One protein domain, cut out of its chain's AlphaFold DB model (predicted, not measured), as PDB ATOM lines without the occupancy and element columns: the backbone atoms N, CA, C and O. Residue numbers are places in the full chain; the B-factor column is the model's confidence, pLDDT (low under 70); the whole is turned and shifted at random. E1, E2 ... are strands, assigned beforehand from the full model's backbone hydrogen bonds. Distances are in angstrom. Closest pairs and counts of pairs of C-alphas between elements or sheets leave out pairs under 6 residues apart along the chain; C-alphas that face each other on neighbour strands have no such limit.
ATOM      1  N   VAL A   2     275.792 250.659 138.953       67.94
ATOM      2  CA  VAL A   2     274.383 251.023 139.163       67.94
ATOM      3  C   VAL A   2     273.779 251.357 137.802       67.94
ATOM      4  O   VAL A   2     274.337 252.169 137.069       67.94
ATOM      5  N   GLN A   3     272.668 250.717 137.452       73.19
ATOM      6  CA  GLN A   3     271.924 250.989 136.229       73.19
ATOM      7  C   GLN A   3     270.726 251.890 136.544       73.19
ATOM      8  O   GLN A   3     270.020 251.666 137.529       73.19
ATOM      9  N   SER A   4     270.501 252.904 135.702       69.12
ATOM     10  CA  SER A   4     269.322 253.773 135.747       69.12
ATOM     11  C   SER A   4     268.396 253.468 134.572       69.12
ATOM     12  O   SER A   4     268.844 253.317 133.435       69.12
ATOM     13  N   THR A   5     267.102 253.376 134.857       68.19
ATOM     14  CA  THR A   5     266.030 253.231 133.867       68.19
ATOM     15  C   THR A   5     264.922 254.238 134.164       68.19
ATOM     16  O   THR A   5     264.876 254.812 135.254       68.19
ATOM     17  N   SER A   6     263.977 254.406 133.238       64.75
ATOM     18  CA  SER A   6     262.776 255.226 133.459       64.75
ATOM     19  C   SER A   6     261.914 254.761 134.643       64.75
ATOM     20  O   SER A   6     261.084 255.529 135.120       64.75
ATOM     21  N   SER A   7     262.105 253.529 135.129       65.12
ATOM     22  CA  SER A   7     261.330 252.928 136.222       65.12
ATOM     23  C   SER A   7     262.125 252.726 137.518       65.12
ATOM     24  O   SER A   7     261.579 252.172 138.463       65.12
ATOM     25  N   GLY A   8     263.385 253.173 137.588       71.38
ATOM     26  CA  GLY A   8     264.180 253.179 138.823       71.38
ATOM     27  C   GLY A   8     265.639 252.750 138.646       71.38
ATOM     28  O   GLY A   8     266.158 252.703 137.526       71.38
ATOM     29  N   TYR A   9     266.294 252.452 139.772       77.19
ATOM     30  CA  TYR A   9     267.735 252.204 139.876       77.19
ATOM     31  C   TYR A   9     268.028 250.862 140.549       77.19
ATOM     32  O   TYR A   9     267.347 250.490 141.501       77.19
ATOM     33  N   PHE A  10     269.057 250.151 140.091       79.69
ATOM     34  CA  PHE A  10     269.465 248.870 140.674       79.69
ATOM     35  C   PHE A  10     270.940 248.558 140.392       79.69
ATOM     36  O   PHE A  10     271.530 249.067 139.441       79.69
ATOM     37  N   TRP A  11     271.547 247.694 141.206       85.19
ATOM     38  CA  TRP A  11     272.878 247.149 140.935       85.19
ATOM     39  C   TRP A  11     272.836 246.051 139.882       85.19
ATOM     40  O   TRP A  11     271.997 245.146 139.953       85.19
ATOM     41  N   VAL A  12     273.807 246.106 138.971       86.56
ATOM     42  CA  VAL A  12     274.082 245.089 137.957       86.56
ATOM     43  C   VAL A  12     275.561 244.738 137.954       86.56
ATOM     44  O   VAL A  12     276.432 245.615 137.958       86.56
ATOM     45  N   VAL A  13     275.850 243.442 137.880       90.94
ATOM     46  CA  VAL A  13     277.155 242.938 137.448       90.94
ATOM     47  C   VAL A  13     276.950 242.273 136.100       90.94
ATOM     48  O   VAL A  13     276.140 241.357 135.974       90.94
ATOM     49  N   ALA A  14     277.681 242.735 135.093       89.06
ATOM     50  CA  ALA A  14     277.593 242.214 133.742       89.06
ATOM     51  C   ALA A  14     278.990 241.968 133.176       89.06
ATOM     52  O   ALA A  14     279.940 242.679 133.501       89.06
ATOM     53  N   GLN A  15     279.089 240.962 132.315       88.81
ATOM     54  CA  GLN A  15     280.234 240.744 131.448       88.81
ATOM     55  C   GLN A  15     279.862 241.233 130.051       88.81
ATOM     56  O   GLN A  15     278.876 240.770 129.481       88.81
ATOM     57  N   ALA A  16     280.651 242.149 129.504       83.44
ATOM     58  CA  ALA A  16     280.473 242.659 128.153       83.44
ATOM     59  C   ALA A  16     281.617 242.175 127.254       83.44
ATOM     60  O   ALA A  16     282.781 242.229 127.650       83.44
ATOM     61  N   THR A  17     281.297 241.721 126.045       80.06
ATOM     62  CA  THR A  17     282.272 241.377 125.000       80.06
ATOM     63  C   THR A  17     281.942 242.140 123.715       80.06
ATOM     64  O   THR A  17     280.779 242.329 123.359       80.06
ATOM     65  N   GLY A  18     282.962 242.649 123.018       71.00
ATOM     66  CA  GLY A  18     282.788 243.477 121.821       71.00
ATOM     67  C   GLY A  18     284.110 243.808 121.126       71.00
ATOM     68  O   GLY A  18     285.180 243.594 121.692       71.00
ATOM     69  N   PHE A  19     284.035 244.301 119.886       56.47
ATOM     70  CA  PHE A  19     285.206 244.636 119.068       56.47
ATOM     71  C   PHE A  19     285.684 246.073 119.317       56.47
ATOM     72  O   PHE A  19     284.888 247.010 119.374       56.47
ATOM     73  N   VAL A  20     287.004 246.262 119.399       53.72
ATOM     74  CA  VAL A  20     287.647 247.565 119.636       53.72
ATOM     75  C   VAL A  20     287.846 248.323 118.314       53.72
ATOM     76  O   VAL A  20     288.966 248.559 117.878       53.72
ATOM     77  N   GLN A  21     286.749 248.670 117.644       46.78
ATOM     78  CA  GLN A  21     286.686 249.646 116.543       46.78
ATOM     79  C   GLN A  21     285.316 250.349 116.639       46.78
ATOM     80  O   GLN A  21     284.403 250.052 115.877       46.78
ATOM     81  N   GLY A  22     285.145 251.226 117.640       50.69
ATOM     82  CA  GLY A  22     283.929 252.044 117.800       50.69
ATOM     83  C   GLY A  22     282.891 251.543 118.820       50.69
ATOM     84  O   GLY A  22     281.745 251.322 118.463       50.69
ATOM     85  N   ILE A  23     283.300 251.395 120.087       53.47
ATOM     86  CA  ILE A  23     282.485 251.538 121.321       53.47
ATOM     87  C   ILE A  23     281.049 250.961 121.282       53.47
ATOM     88  O   ILE A  23     280.085 251.647 121.611       53.47
ATOM     89  N   VAL A  24     280.885 249.679 120.948       54.44
ATOM     90  CA  VAL A  24     279.665 248.926 121.296       54.44
ATOM     91  C   VAL A  24     280.027 247.524 121.784       54.44
ATOM     92  O   VAL A  24     280.724 246.768 121.106       54.44
ATOM     93  N   ALA A  25     279.555 247.165 122.980       58.50
ATOM     94  CA  ALA A  25     279.543 245.773 123.413       58.50
ATOM     95  C   ALA A  25     278.567 245.007 122.509       58.50
ATOM     96  O   ALA A  25     277.387 245.341 122.446       58.50
ATOM     97  N   LEU A  26     279.065 244.001 121.791       65.06
ATOM     98  CA  LEU A  26     278.257 243.173 120.892       65.06
ATOM     99  C   LEU A  26     277.397 242.178 121.678       65.06
ATOM    100  O   LEU A  26     276.352 241.746 121.198       65.06
ATOM    101  N   GLN A  27     277.829 241.828 122.892       78.06
ATOM    102  CA  GLN A  27     277.110 240.927 123.773       78.06
ATOM    103  C   GLN A  27     277.315 241.331 125.235       78.06
ATOM    104  O   GLN A  27     278.442 241.531 125.688       78.06
ATOM    105  N   VAL A  28     276.212 241.434 125.976       83.31
ATOM    106  CA  VAL A  28     276.209 241.694 127.419       83.31
ATOM    107  C   VAL A  28     275.525 240.525 128.115       83.31
ATOM    108  O   VAL A  28     274.360 240.235 127.859       83.31
ATOM    109  N   THR A  29     276.251 239.867 129.010       88.75
ATOM    110  CA  THR A  29     275.739 238.792 129.861       88.75
ATOM    111  C   THR A  29     275.569 239.328 131.275       88.75
ATOM    112  O   THR A  29     276.549 239.696 131.925       88.75
ATOM    113  N   ILE A  30     274.332 239.358 131.770       89.19
ATOM    114  CA  ILE A  30     274.041 239.744 133.154       89.19
ATOM    115  C   ILE A  30     274.419 238.585 134.080       89.19
ATOM    116  O   ILE A  30     273.905 237.478 133.948       89.19
ATOM    117  N   LEU A  31     275.335 238.845 135.009       92.75
ATOM    118  CA  LEU A  31     275.798 237.877 136.006       92.75
ATOM    119  C   LEU A  31     275.055 238.028 137.334       92.75
ATOM    120  O   LEU A  31     274.908 237.055 138.067       92.75
ATOM    121  N   TYR A  32     274.608 239.244 137.643       91.69
ATOM    122  CA  TYR A  32     273.815 239.547 138.826       91.69
ATOM    123  C   TYR A  32     272.977 240.802 138.600       91.69
ATOM    124  O   TYR A  32     273.448 241.772 138.001       91.69
ATOM    125  N   GLN A  33     271.766 240.789 139.150       88.19
ATOM    126  CA  GLN A  33     270.876 241.936 139.222       88.19
ATOM    127  C   GLN A  33     270.237 241.962 140.611       88.19
ATOM    128  O   GLN A  33     269.665 240.965 141.046       88.19
ATOM    129  N   SER A  34     270.347 243.091 141.312       83.56
ATOM    130  CA  SER A  34     269.856 243.199 142.700       83.56
ATOM    131  C   SER A  34     268.339 243.077 142.841       83.56
ATOM    132  O   SER A  34     267.864 242.665 143.893       83.56
ATOM    133  N   GLN A  35     267.584 243.410 141.792       78.75
ATOM    134  CA  GLN A  35     266.123 243.347 141.763       78.75
ATOM    135  C   GLN A  35     265.632 243.045 140.358       78.75
ATOM    136  O   GLN A  35     266.228 243.509 139.392       78.75
ATOM    137  N   THR A  36     264.515 242.338 140.224       72.56
ATOM    138  CA  THR A  36     263.824 242.190 138.938       72.56
ATOM    139  C   THR A  36     263.258 243.521 138.454       72.56
ATOM    140  O   THR A  36     262.897 244.377 139.256       72.56
ATOM    141  N   TYR A  37     263.154 243.691 137.138       67.69
ATOM    142  CA  TYR A  37     262.501 244.861 136.559       67.69
ATOM    143  C   TYR A  37     260.965 244.721 136.606       67.69
ATOM    144  O   TYR A  37     260.467 243.648 136.250       67.69
ATOM    145  N   PRO A  38     260.207 245.780 136.953       65.12
ATOM    146  CA  PRO A  38     260.673 247.095 137.410       65.12
ATOM    147  C   PRO A  38     261.149 247.067 138.877       65.12
ATOM    148  O   PRO A  38     260.546 246.367 139.691       65.12
ATOM    149  N   PRO A  39     262.211 247.818 139.232       69.00
ATOM    150  CA  PRO A  39     262.719 247.859 140.602       69.00
ATOM    151  C   PRO A  39     261.715 248.552 141.534       69.00
ATOM    152  O   PRO A  39     261.156 249.593 141.189       69.00
ATOM    153  N   THR A  40     261.491 247.988 142.720       68.75
ATOM    154  CA  THR A  40     260.538 248.513 143.719       68.75
ATOM    155  C   THR A  40     261.218 249.014 144.992       68.75
ATOM    156  O   THR A  40     260.591 249.729 145.771       68.75
ATOM    157  N   ASP A  41     262.497 248.689 145.193       67.19
ATOM    158  CA  ASP A  41     263.273 249.049 146.377       67.19
ATOM    159  C   ASP A  41     264.450 249.966 146.001       67.19
ATOM    160  O   ASP A  41     265.246 249.674 145.113       67.19
ATOM    161  N   THR A  42     264.581 251.103 146.679       65.75
ATOM    162  CA  THR A  42     265.672 252.069 146.452       65.75
ATOM    163  C   THR A  42     266.692 252.107 147.593       65.75
ATOM    164  O   THR A  42     267.690 252.820 147.505       65.75
ATOM    165  N   THR A  43     266.506 251.303 148.646       64.06
ATOM    166  CA  THR A  43     267.368 251.284 149.841       64.06
ATOM    167  C   THR A  43     268.760 250.693 149.578       64.06
ATOM    168  O   THR A  43     269.697 250.924 150.341       64.06
ATOM    169  N   HIS A  44     268.937 249.986 148.460       65.94
ATOM    170  CA  HIS A  44     270.177 249.294 148.099       65.94
ATOM    171  C   HIS A  44     271.235 250.162 147.395       65.94
ATOM    172  O   HIS A  44     272.311 249.666 147.065       65.94
ATOM    173  N   LEU A  45     270.958 251.438 147.124       70.44
ATOM    174  CA  LEU A  45     271.787 252.244 146.214       70.44
ATOM    175  C   LEU A  45     273.082 252.785 146.842       70.44
ATOM    176  O   LEU A  45     274.017 253.096 146.110       70.44
ATOM    177  N   ASN A  46     273.179 252.814 148.174       76.56
ATOM    178  CA  ASN A  46     274.345 253.318 148.911       76.56
ATOM    179  C   ASN A  46     275.177 252.174 149.509       76.56
ATOM    180  O   ASN A  46     275.418 252.137 150.714       76.56
ATOM    181  N   GLN A  47     275.554 251.198 148.684       82.06
ATOM    182  CA  GLN A  47     276.319 250.034 149.132       82.06
ATOM    183  C   GLN A  47     277.733 250.033 148.557       82.06
ATOM    184  O   GLN A  47     277.943 250.389 147.398       82.06
ATOM    185  N   ASP A  48     278.687 249.569 149.365       87.00
ATOM    186  CA  ASP A  48     280.052 249.315 148.913       87.00
ATOM    187  C   ASP A  48     280.062 248.246 147.817       87.00
ATOM    188  O   ASP A  48     279.341 247.246 147.892       87.00
ATOM    189  N   CYS A  49     280.911 248.444 146.811       88.19
ATOM    190  CA  CYS A  49     281.120 247.506 145.718       88.19
ATOM    191  C   CYS A  49     282.604 247.148 145.642       88.19
ATOM    192  O   CYS A  49     283.434 248.012 145.363       88.19
ATOM    193  N   THR A  50     282.925 245.868 145.827       91.94
ATOM    194  CA  THR A  50     284.290 245.360 145.647       91.94
ATOM    195  C   THR A  50     284.315 244.382 144.487       91.94
ATOM    196  O   THR A  50     283.584 243.392 144.493       91.94
ATOM    197  N   ILE A  51     285.184 244.629 143.506       93.12
ATOM    198  CA  ILE A  51     285.408 243.749 142.357       93.12
ATOM    199  C   ILE A  51     286.795 243.129 142.490       93.12
ATOM    200  O   ILE A  51     287.786 243.835 142.655       93.12
ATOM    201  N   ILE A  52     286.865 241.805 142.395       93.44
ATOM    202  CA  ILE A  52     288.108 241.042 142.466       93.44
ATOM    203  C   ILE A  52     288.204 240.192 141.214       93.44
ATOM    204  O   ILE A  52     287.296 239.421 140.893       93.44
ATOM    205  N   THR A  53     289.325 240.310 140.514       93.19
ATOM    206  CA  THR A  53     289.571 239.554 139.295       93.19
ATOM    207  C   THR A  53     291.054 239.265 139.106       93.19
ATOM    208  O   THR A  53     291.908 240.013 139.574       93.19
ATOM    209  N   ASN A  54     291.358 238.171 138.407       92.81
ATOM    210  CA  ASN A  54     292.694 237.900 137.871       92.81
ATOM    211  C   ASN A  54     292.823 238.302 136.389       92.81
ATOM    212  O   ASN A  54     293.808 237.950 135.748       92.81
ATOM    213  N   GLY A  55     291.796 238.948 135.828       92.19
ATOM    214  CA  GLY A  55     291.704 239.357 134.430       92.19
ATOM    215  C   GLY A  55     291.531 238.230 133.408       92.19
ATOM    216  O   GLY A  55     291.254 238.501 132.244       92.19
ATOM    217  N   SER A  56     291.634 236.963 133.814       94.12
ATOM    218  CA  SER A  56     291.519 235.810 132.916       94.12
ATOM    219  C   SER A  56     290.166 235.119 133.051       94.12
ATOM    220  O   SER A  56     289.341 235.207 132.146       94.12
ATOM    221  N   ASN A  57     289.910 234.469 134.187       94.75
ATOM    222  CA  ASN A  57     288.735 233.614 134.377       94.75
ATOM    223  C   ASN A  57     288.006 233.804 135.704       94.75
ATOM    224  O   ASN A  57     286.906 233.279 135.898       94.75
ATOM    225  N   TYR A  58     288.619 234.543 136.622       94.25
ATOM    226  CA  TYR A  58     288.098 234.741 137.956       94.25
ATOM    227  C   TYR A  58     287.429 236.100 138.085       94.25
ATOM    228  O   TYR A  58     288.046 237.130 137.810       94.25
ATOM    229  N   LEU A  59     286.185 236.089 138.556       94.94
ATOM    230  CA  LEU A  59     285.453 237.274 138.969       94.94
ATOM    231  C   LEU A  59     284.710 236.970 140.265       94.94
ATOM    232  O   LEU A  59     283.841 236.094 140.308       94.94
ATOM    233  N   LYS A  60     285.007 237.742 141.303       95.31
ATOM    234  CA  LYS A  60     284.200 237.810 142.515       95.31
ATOM    235  C   LYS A  60     283.761 239.249 142.734       95.31
ATOM    236  O   LYS A  60     284.568 240.165 142.595       95.31
ATOM    237  N   VAL A  61     282.489 239.440 143.064       94.56
ATOM    238  CA  VAL A  61     281.930 240.759 143.359       94.56
ATOM    239  C   VAL A  61     281.189 240.718 144.683       94.56
ATOM    240  O   VAL A  61     280.354 239.834 144.902       94.56
ATOM    241  N   TYR A  62     281.493 241.692 145.536       91.56
ATOM    242  CA  TYR A  62     280.737 241.996 146.741       91.56
ATOM    243  C   TYR A  62     279.894 243.247 146.519       91.56
ATOM    244  O   TYR A  62     280.400 244.225 145.972       91.56
ATOM    245  N   ILE A  63     278.644 243.221 146.978       89.00
ATOM    246  CA  ILE A  63     277.766 244.392 147.080       89.00
ATOM    247  C   ILE A  63     277.257 244.435 148.523       89.00
ATOM    248  O   ILE A  63     276.720 243.442 149.016       89.00
ATOM    249  N   GLY A  64     277.544 245.521 149.243       86.25
ATOM    250  CA  GLY A  64     277.238 245.640 150.674       86.25
ATOM    251  C   GLY A  64     277.926 244.572 151.537       86.25
ATOM    252  O   GLY A  64     277.370 244.128 152.537       86.25
ATOM    253  N   GLY A  65     279.098 244.086 151.114       85.69
ATOM    254  CA  GLY A  65     279.832 243.000 151.777       85.69
ATOM    255  C   GLY A  65     279.279 241.585 151.535       85.69
ATOM    256  O   GLY A  65     279.916 240.608 151.935       85.69
ATOM    257  N   ALA A  66     278.148 241.440 150.839       85.81
ATOM    258  CA  ALA A  66     277.603 240.146 150.428       85.81
ATOM    259  C   ALA A  66     278.171 239.719 149.067       85.81
ATOM    260  O   ALA A  66     278.253 240.526 148.143       85.81
ATOM    261  N   VAL A  67     278.551 238.446 148.925       90.12
ATOM    262  CA  VAL A  67     278.995 237.893 147.633       90.12
ATOM    263  C   VAL A  67     277.794 237.797 146.698       90.12
ATOM    264  O   VAL A  67     276.872 237.031 146.967       90.12
ATOM    265  N   VAL A  68     277.827 238.521 145.580       92.56
ATOM    266  CA  VAL A  68     276.764 238.487 144.558       92.56
ATOM    267  C   VAL A  68     277.192 237.777 143.274       92.56
ATOM    268  O   VAL A  68     276.359 237.246 142.546       92.56
ATOM    269  N   VAL A  69     278.500 237.723 143.010       95.06
ATOM    270  CA  VAL A  69     279.103 236.943 141.921       95.06
ATOM    271  C   VAL A  69     280.354 236.258 142.457       95.06
ATOM    272  O   VAL A  69     281.151 236.883 143.152       95.06
ATOM    273  N   ASN A  70     280.543 234.981 142.124       95.94
ATOM    274  CA  ASN A  70     281.759 234.224 142.419       95.94
ATOM    275  C   ASN A  70     281.958 233.145 141.348       95.94
ATOM    276  O   ASN A  70     281.400 232.053 141.438       95.94
ATOM    277  N   ARG A  71     282.707 233.481 140.299       95.44
ATOM    278  CA  ARG A  71     282.908 232.649 139.106       95.44
ATOM    279  C   ARG A  71     284.395 232.455 138.842       95.44
ATOM    280  O   ARG A  71     285.181 233.374 139.048       95.44
ATOM    281  N   LYS A  72     284.772 231.256 138.394       96.00
ATOM    282  CA  LYS A  72     286.165 230.848 138.086       96.00
ATOM    283  C   LYS A  72     286.330 230.341 136.648       96.00
ATOM    284  O   LYS A  72     287.366 229.795 136.287       96.00
ATOM    285  N   ASP A  73     285.284 230.480 135.857       94.88
ATOM    286  CA  ASP A  73     285.076 229.872 134.548       94.88
ATOM    287  C   ASP A  73     284.680 230.918 133.493       94.88
ATOM    288  O   ASP A  73     284.232 230.567 132.406       94.88
ATOM    289  N   LEU A  74     284.822 232.211 133.808       93.44
ATOM    290  CA  LEU A  74     284.568 233.270 132.837       93.44
ATOM    291  C   LEU A  74     285.716 233.362 131.827       93.44
ATOM    292  O   LEU A  74     286.816 232.871 132.057       93.44
ATOM    293  N   ASN A  75     285.461 234.027 130.706       91.81
ATOM    294  CA  ASN A  75     286.494 234.417 129.754       91.81
ATOM    295  C   ASN A  75     286.581 235.947 129.716       91.81
ATOM    296  O   ASN A  75     285.862 236.597 128.958       91.81
ATOM    297  N   LEU A  76     287.380 236.523 130.615       89.81
ATOM    298  CA  LEU A  76     287.427 237.966 130.851       89.81
ATOM    299  C   LEU A  76     288.342 238.698 129.864       89.81
ATOM    300  O   LEU A  76     288.042 239.833 129.511       89.81
ATOM    301  N   ASN A  77     289.418 238.054 129.393       88.88
ATOM    302  CA  ASN A  77     290.392 238.624 128.445       88.88
ATOM    303  C   ASN A  77     290.901 240.028 128.823       88.88
ATOM    304  O   ASN A  77     291.189 240.853 127.957       88.88
ATOM    305  N   MET A  78     291.027 240.309 130.118       87.56
ATOM    306  CA  MET A  78     291.580 241.559 130.621       87.56
ATOM    307  C   MET A  78     293.080 241.359 130.835       87.56
ATOM    308  O   MET A  78     293.502 240.697 131.781       87.56
ATOM    309  N   ALA A  79     293.898 241.913 129.944       87.12
ATOM    310  CA  ALA A  79     295.344 241.922 130.129       87.12
ATOM    311  C   ALA A  79     295.741 242.915 131.236       87.12
ATOM    312  O   ALA A  79     295.121 243.965 131.397       87.12
ATOM    313  N   SER A  80     296.792 242.585 131.987       83.50
ATOM    314  CA  SER A  80     297.435 243.538 132.896       83.50
ATOM    315  C   SER A  80     298.157 244.632 132.084       83.50
ATOM    316  O   SER A  80     298.747 244.296 131.053       83.50
ATOM    317  N   PRO A  81     298.162 245.909 132.520       86.88
ATOM    318  CA  PRO A  81     297.573 246.429 133.755       86.88
ATOM    319  C   PRO A  81     296.045 246.531 133.688       86.88
ATOM    320  O   PRO A  81     295.475 246.949 132.681       86.88
ATOM    321  N   PHE A  82     295.376 246.168 134.785       84.31
ATOM    322  CA  PHE A  82     293.923 246.282 134.872       84.31
ATOM    323  C   PHE A  82     293.518 247.746 135.009       84.31
ATOM    324  O   PHE A  82     293.896 248.423 135.964       84.31
ATOM    325  N   ASN A  83     292.717 248.210 134.055       83.19
ATOM    326  CA  ASN A  83     292.140 249.545 134.065       83.19
ATOM    327  C   ASN A  83     290.697 249.467 134.555       83.19
ATOM    328  O   ASN A  83     289.946 248.578 134.150       83.19
ATOM    329  N   ALA A  84     290.310 250.415 135.402       82.19
ATOM    330  CA  ALA A  84     288.931 250.598 135.819       82.19
ATOM    331  C   ALA A  84     288.464 251.988 135.388       82.19
ATOM    332  O   ALA A  84     289.157 252.983 135.599       82.19
ATOM    333  N   TYR A  85     287.284 252.028 134.777       80.06
ATOM    334  CA  TYR A  85     286.644 253.244 134.300       80.06
ATOM    335  C   TYR A  85     285.325 253.423 135.045       80.06
ATOM    336  O   TYR A  85     284.580 252.462 135.248       80.06
ATOM    337  N   LEU A  86     285.048 254.654 135.464       77.56
ATOM    338  CA  LEU A  86     283.757 255.035 136.022       77.56
ATOM    339  C   LEU A  86     282.979 255.756 134.927       77.56
ATOM    340  O   LEU A  86     283.275 256.901 134.599       77.56
ATOM    341  N   GLU A  87     281.999 255.064 134.355       71.50
ATOM    342  CA  GLU A  87     281.171 255.592 133.275       71.50
ATOM    343  C   GLU A  87     279.721 255.762 133.742       71.50
ATOM    344  O   GLU A  87     279.091 254.786 134.166       71.50
ATOM    345  N   PRO A  88     279.147 256.974 133.655       68.44
ATOM    346  CA  PRO A  88     277.710 257.145 133.757       68.44
ATOM    347  C   PRO A  88     277.058 256.705 132.439       68.44
ATOM    348  O   PRO A  88     277.265 257.322 131.397       68.44
ATOM    349  N   GLN A  89     276.247 255.649 132.485       68.38
ATOM    350  CA  GLN A  89     275.420 255.217 131.356       68.38
ATOM    351  C   GLN A  89     273.940 255.360 131.734       68.38
ATOM    352  O   GLN A  89     273.499 254.822 132.749       68.38
ATOM    353  N   SER A  90     273.172 256.101 130.929       66.38
ATOM    354  CA  SER A  90     271.718 256.242 131.073       66.38
ATOM    355  C   SER A  90     271.041 256.054 129.722       66.38
ATOM    356  O   SER A  90     271.539 256.518 128.699       66.38
ATOM    357  N   THR A  91     269.892 255.385 129.723       63.38
ATOM    358  CA  THR A  91     268.999 255.292 128.560       63.38
ATOM    359  C   THR A  91     267.959 256.415 128.533       63.38
ATOM    360  O   THR A  91     267.169 256.500 127.595       63.38
ATOM    361  N   SER A  92     267.948 257.288 129.548       66.06
ATOM    362  CA  SER A  92     267.051 258.436 129.636       66.06
ATOM    363  C   SER A  92     267.717 259.697 129.087       66.06
ATOM    364  O   SER A  92     268.731 260.154 129.612       66.06
ATOM    365  N   ALA A  93     267.110 260.295 128.062       68.00
ATOM    366  CA  ALA A  93     267.515 261.597 127.533       68.00
ATOM    367  C   ALA A  93     266.866 262.781 128.278       68.00
ATOM    368  O   ALA A  93     267.130 263.935 127.947       68.00
ATOM    369  N   THR A  94     265.981 262.524 129.250       69.62
ATOM    370  CA  THR A  94     265.098 263.559 129.817       69.62
ATOM    371  C   THR A  94     265.682 264.281 131.030       69.62
ATOM    372  O   THR A  94     265.137 265.300 131.444       69.62
ATOM    373  N   SER A  95     266.761 263.768 131.624       69.50
ATOM    374  CA  SER A  95     267.384 264.359 132.813       69.50
ATOM    375  C   SER A  95     268.855 263.978 132.942       69.50
ATOM    376  O   SER A  95     269.239 262.850 132.644       69.50
ATOM    377  N   MET A  96     269.675 264.901 133.450       71.19
ATOM    378  CA  MET A  96     271.057 264.610 133.831       71.19
ATOM    379  C   MET A  96     271.078 263.730 135.086       71.19
ATOM    380  O   MET A  96     270.483 264.087 136.103       71.19
ATOM    381  N   HIS A  97     271.794 262.608 135.023       73.12
ATOM    382  CA  HIS A  97     272.072 261.759 136.180       73.12
ATOM    383  C   HIS A  97     273.508 261.989 136.644       73.12
ATOM    384  O   HIS A  97     274.428 262.042 135.829       73.12
ATOM    385  N   PHE A  98     273.703 262.097 137.953       72.69
ATOM    386  CA  PHE A  98     275.019 262.199 138.567       72.69
ATOM    387  C   PHE A  98     275.082 261.295 139.797       72.69
ATOM    388  O   PHE A  98     274.061 260.956 140.393       72.69
ATOM    389  N   GLY A  99     276.294 260.903 140.167       73.31
ATOM    390  CA  GLY A  99     276.579 260.149 141.379       73.31
ATOM    391  C   GLY A  99     277.959 260.529 141.895       73.31
ATOM    392  O   GLY A  99     278.823 260.949 141.122       73.31
ATOM    393  N   THR A 100     278.163 260.402 143.201       75.06
ATOM    394  CA  THR A 100     279.461 260.633 143.835       75.06
ATOM    395  C   THR A 100     280.057 259.290 144.216       75.06
ATOM    396  O   THR A 100     279.435 258.517 144.937       75.06
ATOM    397  N   TYR A 101     281.272 259.026 143.744       76.00
ATOM    398  CA  TYR A 101     282.055 257.874 144.169       76.00
ATOM    399  C   TYR A 101     283.046 258.339 145.231       76.00
ATOM    400  O   TYR A 101     283.898 259.186 144.966       76.00
ATOM    401  N   THR A 102     282.927 257.797 146.435       83.00
ATOM    402  CA  THR A 102     283.881 258.010 147.529       83.00
ATOM    403  C   THR A 102     284.677 256.733 147.769       83.00
ATOM    404  O   THR A 102     284.195 255.648 147.462       83.00
ATOM    405  N   ASN A 103     285.875 256.852 148.349       84.69
ATOM    406  CA  ASN A 103     286.690 255.708 148.783       84.69
ATOM    407  C   ASN A 103     287.078 254.745 147.646       84.69
ATOM    408  O   ASN A 103     287.010 253.527 147.784       84.69
ATOM    409  N   TYR A 104     287.500 255.299 146.507       87.44
ATOM    410  CA  TYR A 104     288.047 254.513 145.402       87.44
ATOM    411  C   TYR A 104     289.501 254.111 145.685       87.44
ATOM    412  O   TYR A 104     290.366 254.967 145.872       87.44
ATOM    413  N   TYR A 105     289.777 252.809 145.672       90.25
ATOM    414  CA  TYR A 105     291.117 252.244 145.824       90.25
ATOM    415  C   TYR A 105     291.260 250.945 145.021       90.25
ATOM    416  O   TYR A 105     290.278 250.297 144.666       90.25
TER     417      TYR A 105
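Overview. This is residues 2 to 105 of the 292 residues of an uncharacterized protein of Thaumarchaeota archaeon (UniProt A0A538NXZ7). With little regular structure, two small three-strand sheets, E1-E2-E3 and E4-E5-E6, sit partly face to face as a sandwich, while unnamed residues 72 to 105 run past them and fold back. The 104 printed residues hold no named helix and six strands, E1 to E6 along the chain; the class is all strand. Each sheet is a meander, each strand the antiparallel neighbour of the one before. The whole is compact, radius of gyration of the C-alphas 14.6 A, spans 36 by 35 by 27 A.

Arrangement. Start at E1, residues 2 to 5, a hairpin with E2, residues 8 to 17; N 3 and O 10 are 2.8 A apart. E2 bends by 67 degrees at residue 11 and forms a hairpin with E3, residues 27 to 33; see N 15 and O 29, 2.9 A. Next come E4, residues 49 to 53, E5, 59 to 63, and E6, 66 to 71; see N 52 and O 60, 2.8 A, and N 61 and O 69, 2.9 A. The closest C-alphas of E3 and E6, Tyr 32 and Val 68, are 6.5 A apart.

Along the chain. Find C-alpha 2 at (274.383, 251.023, 139.163), where E1 begins; E2 spans 25.6 A, E3 16.7 A. E6 ends at C-alpha 71, (282.908, 232.649, 139.106).

Size, cuts and confidence. The printed part has no cut; the E3 to E4 link is long. Residues 19 to 26, 37 to 44 and 88 to 95 are among those under pLDDT 70.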